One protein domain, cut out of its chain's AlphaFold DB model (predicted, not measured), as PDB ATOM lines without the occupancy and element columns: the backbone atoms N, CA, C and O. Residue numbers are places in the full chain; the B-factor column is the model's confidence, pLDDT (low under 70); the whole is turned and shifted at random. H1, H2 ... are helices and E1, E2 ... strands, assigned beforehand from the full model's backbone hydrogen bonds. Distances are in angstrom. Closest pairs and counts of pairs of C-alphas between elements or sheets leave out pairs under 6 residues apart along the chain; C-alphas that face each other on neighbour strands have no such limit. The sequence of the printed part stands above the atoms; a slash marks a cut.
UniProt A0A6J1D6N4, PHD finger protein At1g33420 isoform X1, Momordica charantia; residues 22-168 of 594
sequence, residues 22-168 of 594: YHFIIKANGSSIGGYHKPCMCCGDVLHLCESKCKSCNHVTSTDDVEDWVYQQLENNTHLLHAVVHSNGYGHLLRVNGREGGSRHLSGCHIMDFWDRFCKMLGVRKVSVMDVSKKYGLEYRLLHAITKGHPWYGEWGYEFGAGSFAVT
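What this domain is: This is residues 22 to 168 of the 594 residues of the protein "PHD finger protein At1g33420 isoform X1" of Momordica charantia (UniProt A0A6J1D6N4). A twisted wall of four strands, E1, E4, E5 and E6, with helix H2 lying over one face, stands between two smaller parts. Beyond its E1 edge lies a loose arm made of the short hairpin E2 and E3, the loop of residues 49 to 62 and helix H1; toward the other end are the short helices H3 and H4. The printed part has 147 residues with four named helices and six named strands, in the order E1 E2 E3 H1 E4 E5 H2 E6 H3 H4; the larger sheet runs E1 E4 E5 E6 and is mixed, the smaller, E2 and E3, is antiparallel. The class is mixed, helices and strands; the whole is loose, with a radius of gyration of the C-alphas of 18.8 A, and elongated, spanning 59 by 36 by 32 A.

How they stand to each other: In the larger sheet E1, residues 22 to 27, is antiparallel to E4, residues 79 to 86, with N 24 and O 83 2.8 A apart. E4 and E5, residues 90 to 96, form a hairpin, with N 84 and O 92 at 2.8 A. E6, residues 126 to 130, is parallel to E5, with N 93 and O 128 at 2.8 A. The sheet is twisted, its C-alphas lying up to 4.3 A off the best plane. H2, residues 108 to 122, is on the sheet at a height of 9.0 A, over E4 and E5, and runs along the strands, at 17 degrees to E5 on the local plane. E5, H2 and E6 form a strand-helix-strand unit, two parallel neighbour strands joined through a helix, with a right-handed crossover. The two layers are this sheet and H2 on one face of it. H4, residues 152 to 156, only just touches H2, with 3 pairs of C-alphas within 8 A, the closest being Asp 116 and Trp 156 at 7.1 A. H3, residues 140 to 148, touches H4, the closest C-alphas being His 144 and Trp 152 at 5.7 A. H1, residues 63 to 75, only grazes the sheet, with its residues 73 to 75. The hairpin of E2, residues 37 to 39, and E3, residues 46 to 48, has N 38 and O 47 at 2.8 A. Every O i to N i+4 pair is within hydrogen-bond range in H1, H2 and H3; in H4 0 of 1 is, beside 2 of 2 O i to N i+3 pairs.

Where its parts are: E1 begins at C-alpha 22, (22.940, 42.978, 45.031), and H4 ends at C-alpha 156, (8.979, 31.232, 33.702). From first to last C-alpha E4 is 19.5 A, E5 17.9 A, H2 20.8 A and H1 18.6 A long.

The domain as a whole: The C-alphas farthest apart are those of Asn 58 and Gly 149, at 59.6 A. The printed part has no cut; the links E3 to H1 and E5 to H2 are long. The mean pLDDT of the printed part is 85.8, and residues 30 to 36 are under 70.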
ATOM      1  N   TYR A  22      22.836  44.233  44.303       90.00
ATOM      2  CA  TYR A  22      22.940  42.978  45.031       90.00
ATOM      3  C   TYR A  22      23.222  41.856  44.041       90.00
ATOM      4  O   TYR A  22      22.452  41.653  43.104       90.00
ATOM      5  N   HIS A  23      24.328  41.144  44.237       89.50
ATOM      6  CA  HIS A  23      24.713  40.011  43.401       89.50
ATOM      7  C   HIS A  23      24.253  38.708  44.059       89.50
ATOM      8  O   HIS A  23      24.627  38.411  45.193       89.50
ATOM      9  N   PHE A  24      23.471  37.915  43.332       91.69
ATOM     10  CA  PHE A  24      23.004  36.596  43.751       91.69
ATOM     11  C   PHE A  24      23.711  35.545  42.920       91.69
ATOM     12  O   PHE A  24      23.541  35.496  41.700       91.69
ATOM     13  N   ILE A  25      24.536  34.729  43.570       89.56
ATOM     14  CA  ILE A  25      25.402  33.787  42.874       89.56
ATOM     15  C   ILE A  25      25.333  32.404  43.517       89.56
ATOM     16  O   ILE A  25      25.463  32.261  44.731       89.56
ATOM     17  N   ILE A  26      25.202  31.381  42.672       88.81
ATOM     18  CA  ILE A  26      25.385  29.974  43.035       88.81
ATOM     19  C   ILE A  26      26.652  29.487  42.333       88.81
ATOM     20  O   ILE A  26      26.697  29.424  41.105       88.81
ATOM     21  N   LYS A  27      27.697  29.137  43.087       85.06
ATOM     22  CA  LYS A  27      28.955  28.617  42.526       85.06
ATOM     23  C   LYS A  27      28.843  27.132  42.162       85.06
ATOM     24  O   LYS A  27      28.232  26.357  42.892       85.06
ATOM     25  N   ALA A  28      29.502  26.714  41.077       81.88
ATOM     26  CA  ALA A  28      29.518  25.310  40.642       81.88
ATOM     27  C   ALA A  28      30.175  24.353  41.644       81.88
ATOM     28  O   ALA A  28      29.756  23.205  41.770       81.88
ATOM     29  N   ASN A  29      31.182  24.825  42.378       73.50
ATOM     30  CA  ASN A  29      31.895  24.034  43.379       73.50
ATOM     31  C   ASN A  29      31.205  24.024  44.759       73.50
ATOM     32  O   ASN A  29      31.767  23.472  45.700       73.50
ATOM     33  N   GLY A  30      30.039  24.666  44.909       65.19
ATOM     34  CA  GLY A  30      29.331  24.778  46.191       65.19
ATOM     35  C   GLY A  30      30.051  25.618  47.255       65.19
ATOM     36  O   GLY A  30      29.558  25.725  48.374       65.19
ATOM     37  N   SER A  31      31.197  26.226  46.930       61.91
ATOM     38  CA  SER A  31      31.907  27.114  47.854       61.91
ATOM     39  C   SER A  31      31.150  28.432  48.029       61.91
ATOM     40  O   SER A  31      30.555  28.955  47.083       61.91
ATOM     41  N   SER A  32      31.176  28.986  49.240       56.12
ATOM     42  CA  SER A  32      30.617  30.312  49.507       56.12
ATOM     43  C   SER A  32      31.482  31.396  48.850       56.12
ATOM     44  O   SER A  32      32.708  31.352  48.927       56.12
ATOM     45  N   ILE A  33      30.860  32.405  48.228       54.06
ATOM     46  CA  ILE A  33      31.547  33.670  47.881       54.06
ATOM     47  C   ILE A  33      31.945  34.435  49.140       54.06
ATOM     48  O   ILE A  33      32.950  35.130  49.135       54.06
ATOM     49  N   GLY A  34      31.190  34.240  50.221       48.12
ATOM     50  CA  GLY A  34      31.485  34.746  51.554       48.12
ATOM     51  C   GLY A  34      32.384  33.819  52.367       48.12
ATOM     52  O   GLY A  34      32.373  33.894  53.592       48.12
ATOM     53  N   GLY A  35      33.156  32.931  51.730       54.22
ATOM     54  CA  GLY A  35      34.395  32.530  52.377       54.22
ATOM     55  C   GLY A  35      35.177  33.821  52.534       54.22
ATOM     56  O   GLY A  35      35.509  34.437  51.526       54.22
ATOM     57  N   TYR A  36      35.417  34.269  53.765       60.16
ATOM     58  CA  TYR A  36      36.214  35.460  54.049       60.16
ATOM     59  C   TYR A  36      37.671  35.273  53.616       60.16
ATOM     60  O   TYR A  36      38.559  35.793  54.260       60.16
ATOM     61  N   HIS A  37      37.944  34.472  52.594       70.44
ATOM     62  CA  HIS A  37      39.228  33.931  52.263       70.44
ATOM     63  C   HIS A  37      39.495  34.072  50.765       70.44
ATOM     64  O   HIS A  37      38.673  33.672  49.939       70.44
ATOM     65  N   LYS A  38      40.661  34.608  50.422       75.00
ATOM     66  CA  LYS A  38      41.179  34.744  49.061       75.00
ATOM     67  C   LYS A  38      42.579  34.127  48.975       75.00
ATOM     68  O   LYS A  38      43.304  34.168  49.966       75.00
ATOM     69  N   PRO A  39      42.995  33.564  47.835       78.38
ATOM     70  CA  PRO A  39      44.377  33.133  47.661       78.38
ATOM     71  C   PRO A  39      45.326  34.341  47.644       78.38
ATOM     72  O   PRO A  39      45.007  35.403  47.101       78.38
ATOM     73  N   CYS A  40      46.509  34.187  48.233       81.38
ATOM     74  CA  CYS A  40      47.590  35.154  48.135       81.38
ATOM     75  C   CYS A  40      48.081  35.231  46.688       81.38
ATOM     76  O   CYS A  40      48.416  34.207  46.101       81.38
ATOM     77  N   MET A  41      48.208  36.439  46.135       81.00
ATOM     78  CA  MET A  41      48.688  36.619  44.759       81.00
ATOM     79  C   MET A  41      50.146  36.179  44.558       81.00
ATOM     80  O   MET A  41      50.541  35.881  43.438       81.00
ATOM     81  N   CYS A  42      50.945  36.133  45.629       83.31
ATOM     82  CA  CYS A  42      52.352  35.747  45.559       83.31
ATOM     83  C   CYS A  42      52.566  34.234  45.737       83.31
ATOM     84  O   CYS A  42      53.289  33.634  44.949       83.31
ATOM     85  N   CYS A  43      51.944  33.609  46.746       86.88
ATOM     86  CA  CYS A  43      52.201  32.202  47.089       86.88
ATOM     87  C   CYS A  43      50.979  31.273  47.003       86.88
ATOM     88  O   CYS A  43      51.120  30.075  47.212       86.88
ATOM     89  N   GLY A  44      49.782  31.794  46.723       81.56
ATOM     90  CA  GLY A  44      48.551  31.002  46.623       81.56
ATOM     91  C   GLY A  44      47.897  30.612  47.954       81.56
ATOM     92  O   GLY A  44      46.792  30.073  47.932       81.56
ATOM     93  N   ASP A  45      48.517  30.913  49.101       83.75
ATOM     94  CA  ASP A  45      47.960  30.564  50.415       83.75
ATOM     95  C   ASP A  45      46.648  31.275  50.731       83.75
ATOM     96  O   ASP A  45      46.391  32.391  50.287       83.75
ATOM     97  N   VAL A  46      45.825  30.633  51.556       81.31
ATOM     98  CA  VAL A  46      44.508  31.134  51.947       81.31
ATOM     99  C   VAL A  46      44.653  32.308  52.923       81.31
ATOM    100  O   VAL A  46      45.091  32.137  54.058       81.31
ATOM    101  N   LEU A  47      44.254  33.501  52.490       76.69
ATOM    102  CA  LEU A  47      44.274  34.747  53.262       76.69
ATOM    103  C   LEU A  47      42.888  35.175  53.644       76.69
ATOM    104  O   LEU A  47      42.011  35.135  52.790       76.69
ATOM    105  N   HIS A  48      42.690  35.665  54.861       76.56
ATOM    106  CA  HIS A  48      41.412  36.274  55.197       76.56
ATOM    107  C   HIS A  48      41.255  37.643  54.489       76.56
ATOM    108  O   HIS A  48      42.214  38.395  54.379       76.56
ATOM    109  N   LEU A  49      40.060  38.011  54.024       73.00
ATOM    110  CA  LEU A  49      39.776  39.254  53.288       73.00
ATOM    111  C   LEU A  49      40.127  40.511  54.101       73.00
ATOM    112  O   LEU A  49      40.523  41.520  53.529       73.00
ATOM    113  N   CYS A  50      40.018  40.435  55.431       71.00
ATOM    114  CA  CYS A  50      40.429  41.509  56.343       71.00
ATOM    115  C   CYS A  50      41.946  41.554  56.618       71.00
ATOM    116  O   CYS A  50      42.409  42.484  57.275       71.00
ATOM    117  N   GLU A  51      42.720  40.551  56.193       76.62
ATOM    118  CA  GLU A  51      44.169  40.521  56.399       76.62
ATOM    119  C   GLU A  51      44.870  41.317  55.296       76.62
ATOM    120  O   GLU A  51      44.866  40.946  54.124       76.62
ATOM    121  N   SER A  52      45.542  42.399  55.686       79.56
ATOM    122  CA  SER A  52      46.368  43.204  54.780       79.56
ATOM    123  C   SER A  52      47.696  42.535  54.422       79.56
ATOM    124  O   SER A  52      48.430  43.045  53.579       79.56
ATOM    125  N   LYS A  53      48.042  41.403  55.048       85.19
ATOM    126  CA  LYS A  53      49.334  40.739  54.870       85.19
ATOM    127  C   LYS A  53      49.211  39.222  54.899       85.19
ATOM    128  O   LYS A  53      48.596  38.655  55.799       85.19
ATOM    129  N   CYS A  54      49.869  38.567  53.948       85.88
ATOM    130  CA  CYS A  54      49.983  37.120  53.918       85.88
ATOM    131  C   CYS A  54      50.850  36.598  55.059       85.88
ATOM    132  O   CYS A  54      52.002  37.003  55.192       85.88
ATOM    133  N   LYS A  55      50.326  35.652  55.845       86.38
ATOM    134  CA  LYS A  55      51.070  35.031  56.951       86.38
ATOM    135  C   LYS A  55      52.242  34.163  56.481       86.38
ATOM    136  O   LYS A  55      53.225  34.058  57.203       86.38
ATOM    137  N   SER A  56      52.160  33.591  55.282       88.56
ATOM    138  CA  SER A  56      53.178  32.668  54.769       88.56
ATOM    139  C   SER A  56      54.314  33.357  54.018       88.56
ATOM    140  O   SER A  56      55.478  33.075  54.274       88.56
ATOM    141  N   CYS A  57      53.999  34.274  53.097       90.38
ATOM    142  CA  CYS A  57      55.003  34.949  52.262       90.38
ATOM    143  C   CYS A  57      55.199  36.429  52.605       90.38
ATOM    144  O   CYS A  57      55.962  37.119  51.934       90.38
ATOM    145  N   ASN A  58      54.508  36.948  53.628       86.75
ATOM    146  CA  ASN A  58      54.560  38.353  54.037       86.75
ATOM    147  C   ASN A  58      54.128  39.376  52.968       86.75
ATOM    148  O   ASN A  58      54.280  40.577  53.197       86.75
ATOM    149  N   HIS A  59      53.549  38.935  51.846       84.50
ATOM    150  CA  HIS A  59      53.035  39.819  50.803       84.50
ATOM    151  C   HIS A  59      51.905  40.707  51.335       84.50
ATOM    152  O   HIS A  59      50.941  40.209  51.923       84.50
ATOM    153  N   VAL A  60      52.028  42.017  51.127       84.06
ATOM    154  CA  VAL A  60      51.027  43.009  51.526       84.06
ATOM    155  C   VAL A  60      50.000  43.136  50.410       84.06
ATOM    156  O   VAL A  60      50.363  43.359  49.264       84.06
ATOM    157  N   THR A  61      48.728  42.978  50.754       78.12
ATOM    158  CA  THR A  61      47.604  43.167  49.838       78.12
ATOM    159  C   THR A  61      47.097  44.604  49.957       78.12
ATOM    160  O   THR A  61      46.776  45.043  51.064       78.12
ATOM    161  N   SER A  62      46.993  45.321  48.838       79.81
ATOM    162  CA  SER A  62      46.364  46.645  48.777       79.81
ATOM    163  C   SER A  62      44.831  46.560  48.730       79.81
ATOM    164  O   SER A  62      44.254  45.507  48.468       79.81
ATOM    165  N   THR A  63      44.143  47.678  48.974       76.00
ATOM    166  CA  THR A  63      42.684  47.762  48.787       76.00
ATOM    167  C   THR A  63      42.275  47.461  47.349       76.00
ATOM    168  O   THR A  63      41.283  46.768  47.138       76.00
ATOM    169  N   ASP A  64      43.076  47.908  46.384       76.25
ATOM    170  CA  ASP A  64      42.823  47.715  44.958       76.25
ATOM    171  C   ASP A  64      42.927  46.225  44.590       76.25
ATOM    172  O   ASP A  64      42.052  45.696  43.915       76.25
ATOM    173  N   ASP A  65      43.894  45.496  45.160       73.88
ATOM    174  CA  ASP A  65      44.030  44.042  44.960       73.88
ATOM    175  C   ASP A  65      42.837  43.249  45.516       73.88
ATOM    176  O   ASP A  65      42.520  42.147  45.054       73.88
ATOM    177  N   VAL A  66      42.197  43.757  46.574       72.38
ATOM    178  CA  VAL A  66      40.973  43.156  47.124       72.38
ATOM    179  C   VAL A  66      39.787  43.455  46.214       72.38
ATOM    180  O   VAL A  66      39.023  42.534  45.919       72.38
ATOM    181  N   GLU A  67      39.642  44.702  45.759       74.12
ATOM    182  CA  GLU A  67      38.592  45.094  44.814       74.12
ATOM    183  C   GLU A  67      38.689  44.277  43.518       74.12
ATOM    184  O   GLU A  67      37.713  43.628  43.135       74.12
ATOM    185  N   ASP A  68      39.870  44.211  42.902       75.94
ATOM    186  CA  ASP A  68      40.122  43.459  41.668       75.94
ATOM    187  C   ASP A  68      39.813  41.970  41.829       75.94
ATOM    188  O   ASP A  68      39.171  41.364  40.966       75.94
ATOM    189  N   TRP A  69      40.197  41.366  42.955       75.69
ATOM    190  CA  TRP A  69      39.861  39.972  43.229       75.69
ATOM    191  C   TRP A  69      38.345  39.751  43.336       75.69
ATOM    192  O   TRP A  69      37.823  38.778  42.785       75.69
ATOM    193  N   VAL A  70      37.615  40.647  44.012       74.06
ATOM    194  CA  VAL A  70      36.146  40.574  44.091       74.06
ATOM    195  C   VAL A  70      35.533  40.704  42.697       74.06
ATOM    196  O   VAL A  70      34.652  39.911  42.353       74.06
ATOM    197  N   TYR A  71      36.018  41.628  41.866       75.69
ATOM    198  CA  TYR A  71      35.564  41.768  40.480       75.69
ATOM    199  C   TYR A  71      35.791  40.489  39.669       75.69
ATOM    200  O   TYR A  71      34.857  40.006  39.026       75.69
ATOM    201  N   GLN A  72      36.963  39.866  39.784       75.38
ATOM    202  CA  GLN A  72      37.248  38.581  39.136       75.38
ATOM    203  C   GLN A  72      36.301  37.467  39.599       75.38
ATOM    204  O   GLN A  72      35.901  36.621  38.797       75.38
ATOM    205  N   GLN A  73      35.907  37.456  40.879       76.69
ATOM    206  CA  GLN A  73      34.892  36.512  41.347       76.69
ATOM    207  C   GLN A  73      33.555  36.764  40.655       76.69
ATOM    208  O   GLN A  73      32.931  35.804  40.220       76.69
ATOM    209  N   LEU A  74      33.118  38.018  40.517       80.62
ATOM    210  CA  LEU A  74      31.858  38.360  39.849       80.62
ATOM    211  C   LEU A  74      31.874  38.036  38.347       80.62
ATOM    212  O   LEU A  74      30.845  37.648  37.799       80.62
ATOM    213  N   GLU A  75      33.020  38.155  37.684       76.88
ATOM    214  CA  GLU A  75      33.171  37.856  36.255       76.88
ATOM    215  C   GLU A  75      33.276  36.355  35.948       76.88
ATOM    216  O   GLU A  75      33.232  35.958  34.782       76.88
ATOM    217  N   ASN A  76      33.352  35.498  36.970       79.94
ATOM    218  CA  ASN A  76      33.553  34.072  36.777       79.94
ATOM    219  C   ASN A  76      32.409  33.412  35.976       79.94
ATOM    220  O   ASN A  76      31.256  33.310  36.410       79.94
ATOM    221  N   ASN A  77      32.768  32.885  34.804       83.56
ATOM    222  CA  ASN A  77      31.856  32.214  33.881       83.56
ATOM    223  C   ASN A  77      31.340  30.856  34.395       83.56
ATOM    224  O   ASN A  77      30.371  30.341  33.841       83.56
ATOM    225  N   THR A  78      31.944  30.272  35.438       84.81
ATOM    226  CA  THR A  78      31.581  28.946  35.972       84.81
ATOM    227  C   THR A  78      30.461  28.987  37.012       84.81
ATOM    228  O   THR A  78      30.158  27.971  37.636       84.81
ATOM    229  N   HIS A  79      29.871  30.147  37.293       88.62
ATOM    230  CA  HIS A  79      28.731  30.235  38.204       88.62
ATOM    231  C   HIS A  79      27.512  29.495  37.639       88.62
ATOM    232  O   HIS A  79      27.190  29.654  36.468       88.62
ATOM    233  N   LEU A  80      26.820  28.709  38.469       91.44
ATOM    234  CA  LEU A  80      25.560  28.050  38.103       91.44
ATOM    235  C   LEU A  80      24.433  29.067  37.938       91.44
ATOM    236  O   LEU A  80      23.649  28.983  37.004       91.44
ATOM    237  N   LEU A  81      24.375  30.043  38.837       92.94
ATOM    238  CA  LEU A  81      23.485  31.194  38.754       92.94
ATOM    239  C   LEU A  81      24.318  32.434  39.014       92.94
ATOM    240  O   LEU A  81      25.098  32.445  39.963       92.94
ATOM    241  N   HIS A  82      24.117  33.477  38.223       92.50
ATOM    242  CA  HIS A  82      24.548  34.822  38.571       92.50
ATOM    243  C   HIS A  82      23.470  35.794  38.123       92.50
ATOM    244  O   HIS A  82      23.164  35.894  36.937       92.50
ATOM    245  N   ALA A  83      22.890  36.502  39.079       93.19
ATOM    246  CA  ALA A  83      21.959  37.582  38.828       93.19
ATOM    247  C   ALA A  83      22.331  38.817  39.647       93.19
ATOM    248  O   ALA A  83      23.007  38.722  40.674       93.19
ATOM    249  N   VAL A  84      21.880  39.975  39.188       92.00
ATOM    250  CA  VAL A  84      22.040  41.257  39.875       92.00
ATOM    251  C   VAL A  84      20.663  41.867  40.071       92.00
ATOM    252  O   VAL A  84      19.871  41.873  39.138       92.00
ATOM    253  N   VAL A  85      20.371  42.385  41.260       92.25
ATOM    254  CA  VAL A  85      19.170  43.188  41.524       92.25
ATOM    255  C   VAL A  85      19.610  44.542  42.060       92.25
ATOM    256  O   VAL A  85      20.385  44.629  43.011       92.25
ATOM    257  N   HIS A  86      19.148  45.604  41.422       90.06
ATOM    258  CA  HIS A  86      19.348  46.985  41.836       90.06
ATOM    259  C   HIS A  86      18.430  47.333  43.010       90.06
ATOM    260  O   HIS A  86      17.394  46.702  43.214       90.06
ATOM    261  N   SER A  87      18.780  48.364  43.780       88.50
ATOM    262  CA  SER A  87      17.976  48.811  44.929       88.50
ATOM    263  C   SER A  87      16.541  49.213  44.582       88.50
ATOM    264  O   SER A  87      15.673  49.092  45.435       88.50
ATOM    265  N   ASN A  88      16.270  49.630  43.342       86.69
ATOM    266  CA  ASN A  88      14.913  49.923  42.869       86.69
ATOM    267  C   ASN A  88      14.089  48.667  42.532       86.69
ATOM    268  O   ASN A  88      12.984  48.788  42.008       86.69
ATOM    269  N   GLY A  89      14.626  47.463  42.756       88.88
ATOM    270  CA  GLY A  89      13.949  46.192  42.510       88.88
ATOM    271  C   GLY A  89      13.999  45.704  41.062       88.88
ATOM    272  O   GLY A  89      13.400  44.673  40.765       88.88
ATOM    273  N   TYR A  90      14.688  46.388  40.151       90.00
ATOM    274  CA  TYR A  90      14.959  45.850  38.814       90.00
ATOM    275  C   TYR A  90      16.188  44.954  38.837       90.00
ATOM    276  O   TYR A  90      17.124  45.198  39.591       90.00
ATOM    277  N   GLY A  91      16.212  43.915  38.014       91.25
ATOM    278  CA  GLY A  91      17.315  42.969  37.993       91.25
ATOM    279  C   GLY A  91      17.698  42.480  36.609       91.25
ATOM    280  O   GLY A  91      17.003  42.694  35.618       91.25
ATOM    281  N   HIS A  92      18.825  41.785  36.573       91.19
ATOM    282  CA  HIS A  92      19.411  41.186  35.389       91.19
ATOM    283  C   HIS A  92      19.863  39.775  35.736       91.19
ATOM    284  O   HIS A  92      20.666  39.570  36.650       91.19
ATOM    285  N   LEU A  93      19.339  38.798  35.012       93.81
ATOM    286  CA  LEU A  93      19.807  37.429  35.055       93.81
ATOM    287  C   LEU A  93      20.974  37.310  34.075       93.81
ATOM    288  O   LEU A  93      20.784  37.334  32.862       93.81
ATOM    289  N   LEU A  94      22.188  37.231  34.615       90.81
ATOM    290  CA  LEU A  94      23.417  37.264  33.825       90.81
ATOM    291  C   LEU A  94      23.833  35.866  33.371       90.81
ATOM    292  O   LEU A  94      24.353  35.707  32.270       90.81
ATOM    293  N   ARG A  95      23.642  34.846  34.219       90.25
ATOM    294  CA  ARG A  95      24.059  33.467  33.921       90.25
ATOM    295  C   ARG A  95      23.134  32.432  34.531       90.25
ATOM    296  O   ARG A  95      22.770  32.535  35.702       90.25
ATOM    297  N   VAL A  96      22.872  31.387  33.749       93.06
ATOM    298  CA  VAL A  96      22.243  30.137  34.184       93.06
ATOM    299  C   VAL A  96      22.987  28.974  33.537       93.06
ATOM    300  O   VAL A  96      22.786  28.662  32.366       93.06
ATOM    301  N   ASN A  97      23.840  28.316  34.312       90.56
ATOM    302  CA  ASN A  97      24.591  27.139  33.898       90.56
ATOM    303  C   ASN A  97      24.005  25.903  34.587       90.56
ATOM    304  O   ASN A  97      24.318  25.587  35.734       90.56
ATOM    305  N   GLY A  98      23.110  25.215  33.875       88.56
ATOM    306  CA  GLY A  98      22.541  23.934  34.295       88.56
ATOM    307  C   GLY A  98      23.513  22.766  34.106       88.56
ATOM    308  O   GLY A  98      24.732  22.930  34.130       88.56
ATOM    309  N   ARG A  99      22.979  21.562  33.871       86.00
ATOM    310  CA  ARG A  99      23.794  20.359  33.618       86.00
ATOM    311  C   ARG A  99      24.679  20.522  32.383       86.00
ATOM    312  O   ARG A  99      25.860  20.201  32.438       86.00
ATOM    313  N   GLU A 100      24.142  21.103  31.310       78.44
ATOM    314  CA  GLU A 100      24.911  21.431  30.105       78.44
ATOM    315  C   GLU A 100      26.018  22.473  30.356       78.44
ATOM    316  O   GLU A 100      26.995  22.511  29.618       78.44
ATOM    317  N   GLY A 101      25.897  23.280  31.416       76.50
ATOM    318  CA  GLY A 101      26.910  24.245  31.855       76.50
ATOM    319  C   GLY A 101      27.896  23.696  32.896       76.50
ATOM    320  O   GLY A 101      28.596  24.476  33.534       76.50
ATOM    321  N   GLY A 102      27.935  22.374  33.110       79.62
ATOM    322  CA  GLY A 102      28.874  21.712  34.028       79.62
ATOM    323  C   GLY A 102      28.342  21.454  35.443       79.62
ATOM    324  O   GLY A 102      29.081  20.970  36.303       79.62
ATOM    325  N   SER A 103      27.063  21.734  35.711       86.31
ATOM    326  CA  SER A 103      26.436  21.406  36.996       86.31
ATOM    327  C   SER A 103      26.273  19.895  37.181       86.31
ATOM    328  O   SER A 103      25.656  19.215  36.360       86.31
ATOM    329  N   ARG A 104      26.741  19.367  38.317       84.44
ATOM    330  CA  ARG A 104      26.568  17.944  38.674       84.44
ATOM    331  C   ARG A 104      25.156  17.618  39.178       84.44
ATOM    332  O   ARG A 104      24.659  16.515  38.959       84.44
ATOM    333  N   HIS A 105      24.499  18.581  39.828       84.50
ATOM    334  CA  HIS A 105      23.266  18.348  40.592       84.50
ATOM    335  C   HIS A 105      22.065  19.135  40.051       84.50
ATOM    336  O   HIS A 105      20.983  18.581  39.849       84.50
ATOM    337  N   LEU A 106      22.244  20.436  39.805       89.69
ATOM    338  CA  LEU A 106      21.156  21.338  39.435       89.69
ATOM    339  C   LEU A 106      20.974  21.383  37.916       89.69
ATOM    340  O   LEU A 106      21.917  21.673  37.181       89.69
ATOM    341  N   SER A 107      19.755  21.123  37.446       90.69
ATOM    342  CA  SER A 107      19.363  21.425  36.070       90.69
ATOM    343  C   SER A 107      19.138  22.931  35.905       90.69
ATOM    344  O   SER A 107      18.936  23.645  36.889       90.69
ATOM    345  N   GLY A 108      19.122  23.415  34.658       92.06
ATOM    346  CA  GLY A 108      18.737  24.803  34.380       92.06
ATOM    347  C   GLY A 108      17.337  25.121  34.915       92.06
ATOM    348  O   GLY A 108      17.137  26.182  35.494       92.06
ATOM    349  N   CYS A 109      16.401  24.165  34.825       93.38
ATOM    350  CA  CYS A 109      15.054  24.325  35.371       93.38
ATOM    351  C   CYS A 109      15.064  24.493  36.896       93.38
ATOM    352  O   CYS A 109      14.435  25.416  37.390       93.38
ATOM    353  N   HIS A 110      15.835  23.689  37.643       94.50
ATOM    354  CA  HIS A 110      15.933  23.843  39.103       94.50
ATOM    355  C   HIS A 110      16.453  25.228  39.508       94.50
ATOM    356  O   HIS A 110      15.974  25.813  40.479       94.50
ATOM    357  N   ILE A 111      17.435  25.748  38.766       95.38
ATOM    358  CA  ILE A 111      18.013  27.074  39.006       95.38
ATOM    359  C   ILE A 111      16.973  28.161  38.729       95.38
ATOM    360  O   ILE A 111      16.800  29.060  39.550       95.38
ATOM    361  N   MET A 112      16.256  28.057  37.613       96.62
ATOM    362  CA  MET A 112      15.213  29.012  37.248       96.62
ATOM    363  C   MET A 112      14.007  28.962  38.188       96.62
ATOM    364  O   MET A 112      13.512  30.013  38.577       96.62
ATOM    365  N   ASP A 113      13.582  27.778  38.629       96.94
ATOM    366  CA  ASP A 113      12.512  27.620  39.620       96.94
ATOM    367  C   ASP A 113      12.891  28.265  40.955       96.94
ATOM    368  O   ASP A 113      12.070  28.926  41.594       96.94
ATOM    369  N   PHE A 114      14.141  28.079  41.391       96.12
ATOM    370  CA  PHE A 114      14.669  28.760  42.566       96.12
ATOM    371  C   PHE A 114      14.670  30.278  42.370       96.12
ATOM    372  O   PHE A 114      14.093  30.989  43.194       96.12
ATOM    373  N   TRP A 115      15.275  30.757  41.281       96.88
ATOM    374  CA  TRP A 115      15.388  32.181  40.975       96.88
ATOM    375  C   TRP A 115      14.016  32.849  40.907       96.88
ATOM    376  O   TRP A 115      13.803  33.892  41.517       96.88
ATOM    377  N   ASP A 116      13.047  32.208  40.257       96.31
ATOM    378  CA  ASP A 116      11.712  32.761  40.101       96.31
ATOM    379  C   ASP A 116      10.972  32.928  41.434       96.31
ATOM    380  O   ASP A 116      10.388  33.982  41.708       96.31
ATOM    381  N   ARG A 117      11.017  31.902  42.293       95.56
ATOM    382  CA  ARG A 117      10.449  31.982  43.648       95.56
ATOM    383  C   ARG A 117      11.170  33.030  44.488       95.56
ATOM    384  O   ARG A 117      10.526  33.757  45.240       95.56
ATOM    385  N   PHE A 118      12.489  33.114  44.344       94.88
ATOM    386  CA  PHE A 118      13.312  34.066  45.070       94.88
ATOM    387  C   PHE A 118      12.992  35.515  44.676       94.88
ATOM    388  O   PHE A 118      12.759  36.340  45.557       94.88
ATOM    389  N   CYS A 119      12.853  35.817  43.382       95.06
ATOM    390  CA  CYS A 119      12.418  37.132  42.900       95.06
ATOM    391  C   CYS A 119      11.034  37.528  43.427       95.06
ATOM    392  O   CYS A 119      10.850  38.665  43.859       95.06
ATOM    393  N   LYS A 120      10.076  36.590  43.443       92.69
ATOM    394  CA  LYS A 120       8.739  36.814  44.022       92.69
ATOM    395  C   LYS A 120       8.812  37.141  45.514       92.69
ATOM    396  O   LYS A 120       8.125  38.048  45.966       92.69
ATOM    397  N   MET A 121       9.644  36.420  46.266       91.00
ATOM    398  CA  MET A 121       9.839  36.645  47.702       91.00
ATOM    399  C   MET A 121      10.515  37.990  47.992       91.00
ATOM    400  O   MET A 121      10.130  38.672  48.935       91.00
ATOM    401  N   LEU A 122      11.499  38.380  47.179       90.81
ATOM    402  CA  LEU A 122      12.188  39.665  47.299       90.81
ATOM    403  C   LEU A 122      11.339  40.868  46.860       90.81
ATOM    404  O   LEU A 122      11.745  42.001  47.102       90.81
ATOM    405  N   GLY A 123      10.205  40.655  46.186       88.94
ATOM    406  CA  GLY A 123       9.426  41.749  45.601       88.94
ATOM    407  C   GLY A 123      10.140  42.430  44.430       88.94
ATOM    408  O   GLY A 123       9.959  43.625  44.201       88.94
ATOM    409  N   VAL A 124      10.964  41.680  43.689       91.88
ATOM    410  CA  VAL A 124      11.607  42.167  42.460       91.88
ATOM    411  C   VAL A 124      10.526  42.662  41.501       91.88
ATOM    412  O   VAL A 124       9.477  42.038  41.368       91.88
ATOM    413  N   ARG A 125      10.773  43.789  40.834       89.81
ATOM    414  CA  ARG A 125       9.828  44.431  39.912       89.81
ATOM    415  C   ARG A 125       9.887  43.817  38.534       89.81
ATOM    416  O   ARG A 125       8.866  43.444  37.967       89.81
ATOM    417  N   LYS A 126      11.094  43.713  37.991       91.38
ATOM    418  CA  LYS A 126      11.320  43.252  36.627       91.38
ATOM    419  C   LYS A 126      12.733  42.714  36.493       91.38
ATOM    420  O   LYS A 126      13.656  43.290  37.060       91.38
ATOM    421  N   VAL A 127      12.901  41.628  35.749       93.56
ATOM    422  CA  VAL A 127      14.213  41.023  35.483       93.56
ATOM    423  C   VAL A 127      14.419  40.894  33.987       93.56
ATOM    424  O   VAL A 127      13.574  40.309  33.312       93.56
ATOM    425  N   SER A 128      15.529  41.414  33.466       92.19
ATOM    426  CA  SER A 128      15.950  41.145  32.089       92.19
ATOM    427  C   SER A 128      16.894  39.946  32.023       92.19
ATOM    428  O   SER A 128      17.596  39.632  32.983       92.19
ATOM    429  N   VAL A 129      16.922  39.278  30.879       92.19
ATOM    430  CA  VAL A 129      17.875  38.222  30.548       92.19
ATOM    431  C   VAL A 129      18.251  38.353  29.081       92.19
ATOM    432  O   VAL A 129      17.387  38.539  28.223       92.19
ATOM    433  N   MET A 130      19.543  38.234  28.801       90.00
ATOM    434  CA  MET A 130      20.036  38.054  27.445       90.00
ATOM    435  C   MET A 130      20.212  36.557  27.215       90.00
ATOM    436  O   MET A 130      21.110  35.926  27.774       90.00
ATOM    437  N   ASP A 131      19.324  35.964  26.425       91.06
ATOM    438  CA  ASP A 131      19.426  34.559  26.069       91.06
ATOM    439  C   ASP A 131      20.645  34.383  25.155       91.06
ATOM    440  O   ASP A 131      20.745  34.997  24.099       91.06
ATOM    441  N   VAL A 132      21.605  33.572  25.574       87.75
ATOM    442  CA  VAL A 132      22.717  33.059  24.751       87.75
ATOM    443  C   VAL A 132      22.818  31.544  24.911       87.75
ATOM    444  O   VAL A 132      23.879  30.941  24.746       87.75
ATOM    445  N   SER A 133      21.706  30.922  25.310       88.38
ATOM    446  CA  SER A 133      21.676  29.525  25.693       88.38
ATOM    447  C   SER A 133      21.829  28.621  24.475       88.38
ATOM    448  O   SER A 133      21.097  28.698  23.484       88.38
ATOM    449  N   LYS A 134      22.789  27.705  24.591       89.00
ATOM    450  CA  LYS A 134      22.965  26.599  23.660       89.00
ATOM    451  C   LYS A 134      22.570  25.309  24.345       89.00
ATOM    452  O   LYS A 134      23.040  25.012  25.443       89.00
ATOM    453  N   LYS A 135      21.734  24.516  23.683       86.88
ATOM    454  CA  LYS A 135      21.376  23.173  24.141       86.88
ATOM    455  C   LYS A 135      21.576  22.199  23.001       86.88
ATOM    456  O   LYS A 135      21.196  22.480  21.872       86.88
ATOM    457  N   TYR A 136      22.228  21.076  23.289       85.94
ATOM    458  CA  TYR A 136      22.623  20.101  22.268       85.94
ATOM    459  C   TYR A 136      23.547  20.675  21.185       85.94
ATOM    460  O   TYR A 136      23.656  20.081  20.121       85.94
ATOM    461  N   GLY A 137      24.231  21.793  21.452       85.81
ATOM    462  CA  GLY A 137      25.028  22.518  20.455       85.81
ATOM    463  C   GLY A 137      24.219  23.443  19.540       85.81
ATOM    464  O   GLY A 137      24.798  24.018  18.629       85.81
ATOM    465  N   LEU A 138      22.916  23.605  19.782       91.75
ATOM    466  CA  LEU A 138      21.995  24.400  18.965       91.75
ATOM    467  C   LEU A 138      21.561  25.668  19.709       91.75
ATOM    468  O   LEU A 138      21.462  25.640  20.940       91.75
ATOM    469  N   GLU A 139      21.244  26.747  18.981       92.75
ATOM    470  CA  GLU A 139      20.640  27.954  19.572       92.75
ATOM    471  C   GLU A 139      19.266  27.597  20.141       92.75
ATOM    472  O   GLU A 139      18.284  27.395  19.410       92.75
ATOM    473  N   TYR A 140      19.194  27.496  21.467       92.25
ATOM    474  CA  TYR A 140      18.035  26.909  22.123       92.25
ATOM    475  C   TYR A 140      16.809  27.811  22.010       92.25
ATOM    476  O   TYR A 140      15.692  27.305  21.908       92.25
ATOM    477  N   ARG A 141      17.015  29.129  21.906       93.31
ATOM    478  CA  ARG A 141      15.953  30.105  21.647       93.31
ATOM    479  C   ARG A 141      15.137  29.768  20.398       93.31
ATOM    480  O   ARG A 141      13.914  29.806  20.460       93.31
ATOM    481  N   LEU A 142      15.793  29.382  19.293       95.31
ATOM    482  CA  LEU A 142      15.127  29.104  18.020       95.31
ATOM    483  C   LEU A 142      14.323  27.813  18.141       95.31
ATOM    484  O   LEU A 142      13.137  27.784  17.819       95.31
ATOM    485  N   LEU A 143      14.955  26.770  18.686       95.06
ATOM    486  CA  LEU A 143      14.318  25.478  18.919       95.06
ATOM    487  C   LEU A 143      13.102  25.598  19.853       95.06
ATOM    488  O   LEU A 143      12.063  24.982  19.616       95.06
ATOM    489  N   HIS A 144      13.203  26.403  20.909       95.06
ATOM    490  CA  HIS A 144      12.108  26.608  21.850       95.06
ATOM    491  C   HIS A 144      11.004  27.481  21.247       95.06
ATOM    492  O   HIS A 144       9.826  27.159  21.381       95.06
ATOM    493  N   ALA A 145      11.362  28.519  20.490       95.69
ATOM    494  CA  ALA A 145      10.405  29.376  19.809       95.69
ATOM    495  C   ALA A 145       9.537  28.585  18.820       95.69
ATOM    496  O   ALA A 145       8.311  28.680  18.874       95.69
ATOM    497  N   ILE A 146      10.122  27.722  17.982       96.00
ATOM    498  CA  ILE A 146       9.332  26.936  17.019       96.00
ATOM    499  C   ILE A 146       8.463  25.860  17.690       96.00
ATOM    500  O   ILE A 146       7.354  25.577  17.227       96.00
ATOM    501  N   THR A 147       8.929  25.274  18.798       95.38
ATOM    502  CA  THR A 147       8.226  24.178  19.480       95.38
ATOM    503  C   THR A 147       7.205  24.682  20.496       95.38
ATOM    504  O   THR A 147       6.137  24.095  20.621       95.38
ATOM    505  N   LYS A 148       7.463  25.765  21.218       94.88
ATOM    506  CA  LYS A 148       6.608  26.259  22.312       94.88
ATOM    507  C   LYS A 148       5.978  27.620  22.030       94.88
ATOM    508  O   LYS A 148       5.006  27.976  22.681       94.88
ATOM    509  N   GLY A 149       6.466  28.343  21.025       94.69
ATOM    510  CA  GLY A 149       5.992  29.683  20.671       94.69
ATOM    511  C   GLY A 149       6.740  30.818  21.380       94.69
ATOM    512  O   GLY A 149       6.461  31.989  21.138       94.69
ATOM    513  N   HIS A 150       7.691  30.488  22.253       93.44
ATOM    514  CA  HIS A 150       8.434  31.428  23.094       93.44
ATOM    515  C   HIS A 150       9.845  30.880  23.394       93.44
ATOM    516  O   HIS A 150      10.054  29.666  23.279       93.44
ATOM    517  N   PRO A 151      10.819  31.723  23.798       93.06
ATOM    518  CA  PRO A 151      12.135  31.251  24.245       93.06
ATOM    519  C   PRO A 151      12.013  30.334  25.470       93.06
ATOM    520  O   PRO A 151      10.968  30.284  26.124       93.06
ATOM    521  N   TRP A 152      13.099  29.653  25.840       94.62
ATOM    522  CA  TRP A 152      13.107  28.769  27.011       94.62
ATOM    523  C   TRP A 152      12.749  29.493  28.314       94.62
ATOM    524  O   TRP A 152      11.945  28.995  29.097       94.62
ATOM    525  N   TYR A 153      13.257  30.713  28.501       95.94
ATOM    526  CA  TYR A 153      12.915  31.556  29.651       95.94
ATOM    527  C   TYR A 153      11.411  31.881  29.740       95.94
ATOM    528  O   TYR A 153      10.909  32.181  30.825       95.94
ATOM    529  N   GLY A 154      10.670  31.764  28.633       95.38
ATOM    530  CA  GLY A 154       9.217  31.943  28.597       95.38
ATOM    531  C   GLY A 154       8.443  30.936  29.448       95.38
ATOM    532  O   GLY A 154       7.358  31.270  29.913       95.38
ATOM    533  N   GLU A 155       9.016  29.769  29.769       95.50
ATOM    534  CA  GLU A 155       8.422  28.820  30.733       95.50
ATOM    535  C   GLU A 155       8.284  29.432  32.144       95.50
ATOM    536  O   GLU A 155       7.411  29.043  32.914       95.50
ATOM    537  N   TRP A 156       9.094  30.449  32.468       96.81
ATOM    538  CA  TRP A 156       8.979  31.232  33.702       96.81
ATOM    539  C   TRP A 156       8.296  32.583  33.487       96.81
ATOM    540  O   TRP A 156       8.287  33.396  34.403       96.81
ATOM    541  N   GLY A 157       7.704  32.853  32.324       95.12
ATOM    542  CA  GLY A 157       7.015  34.116  32.036       95.12
ATOM    543  C   GLY A 157       7.942  35.273  31.655       95.12
ATOM    544  O   GLY A 157       7.582  36.428  31.864       95.12
ATOM    545  N   TYR A 158       9.140  34.983  31.138       95.31
ATOM    546  CA  TYR A 158       9.921  35.992  30.423       95.31
ATOM    547  C   TYR A 158       9.334  36.187  29.027       95.31
ATOM    548  O   TYR A 158       9.177  35.236  28.260       95.31
ATOM    549  N   GLU A 159       9.030  37.430  28.699       93.25
ATOM    550  CA  GLU A 159       8.456  37.837  27.426       93.25
ATOM    551  C   GLU A 159       9.502  38.578  26.592       93.25
ATOM    552  O   GLU A 159      10.594  38.902  27.061       93.25
ATOM    553  N   PHE A 160       9.178  38.828  25.327       91.12
ATOM    554  CA  PHE A 160       9.995  39.651  24.443       91.12
ATOM    555  C   PHE A 160      10.273  41.020  25.085       91.12
ATOM    556  O   PHE A 160       9.339  41.731  25.453       91.12
ATOM    557  N   GLY A 161      11.551  41.374  25.226       84.88
ATOM    558  CA  GLY A 161      11.981  42.671  25.738       84.88
ATOM    559  C   GLY A 161      12.223  43.653  24.599       84.88
ATOM    560  O   GLY A 161      11.326  44.386  24.189       84.88
ATOM    561  N   ALA A 162      13.448  43.648  24.084       79.12
ATOM    562  CA  ALA A 162      13.863  44.444  22.937       79.12
ATOM    563  C   ALA A 162      14.454  43.520  21.867       79.12
ATOM    564  O   ALA A 162      15.240  42.625  22.174       79.12
ATOM    565  N   GLY A 163      14.067  43.708  20.608       76.44
ATOM    566  CA  GLY A 163      14.665  42.958  19.511       76.44
ATOM    567  C   GLY A 163      15.959  43.617  19.062       76.44
ATOM    568  O   GLY A 163      15.978  44.826  18.818       76.44
ATOM    569  N   SER A 164      17.017  42.824  18.901       83.75
ATOM    570  CA  SER A 164      18.206  43.276  18.186       83.75
ATOM    571  C   SER A 164      17.847  43.644  16.746       83.75
ATOM    572  O   SER A 164      16.869  43.139  16.188       83.75
ATOM    573  N   PHE A 165      18.615  44.544  16.134       87.12
ATOM    574  CA  PHE A 165      18.399  45.017  14.762       87.12
ATOM    575  C   PHE A 165      16.993  45.599  14.525       87.12
ATOM    576  O   PHE A 165      16.434  45.464  13.438       87.12
ATOM    577  N   ALA A 166      16.424  46.241  15.552       86.00
ATOM    578  CA  ALA A 166      15.081  46.830  15.549       86.00
ATOM    579  C   ALA A 166      13.942  45.839  15.241       86.00
ATOM    580  O   ALA A 166      12.873  46.229  14.759       86.00
ATOM    581  N   VAL A 167      14.136  44.551  15.539       90.31
ATOM    582  CA  VAL A 167      13.052  43.569  15.458       90.31
ATOM    583  C   VAL A 167      11.959  43.940  16.467       90.31
ATOM    584  O   VAL A 167      12.230  44.241  17.627       90.31
ATOM    585  N   THR A 168      10.702  43.932  16.021       91.94
ATOM    586  CA  THR A 168       9.533  44.232  16.861       91.94
ATOM    587  C   THR A 168       8.901  42.956  17.417       91.94
ATOM    588  O   THR A 168       9.121  41.859  16.900       91.94
TER     589      THR A 168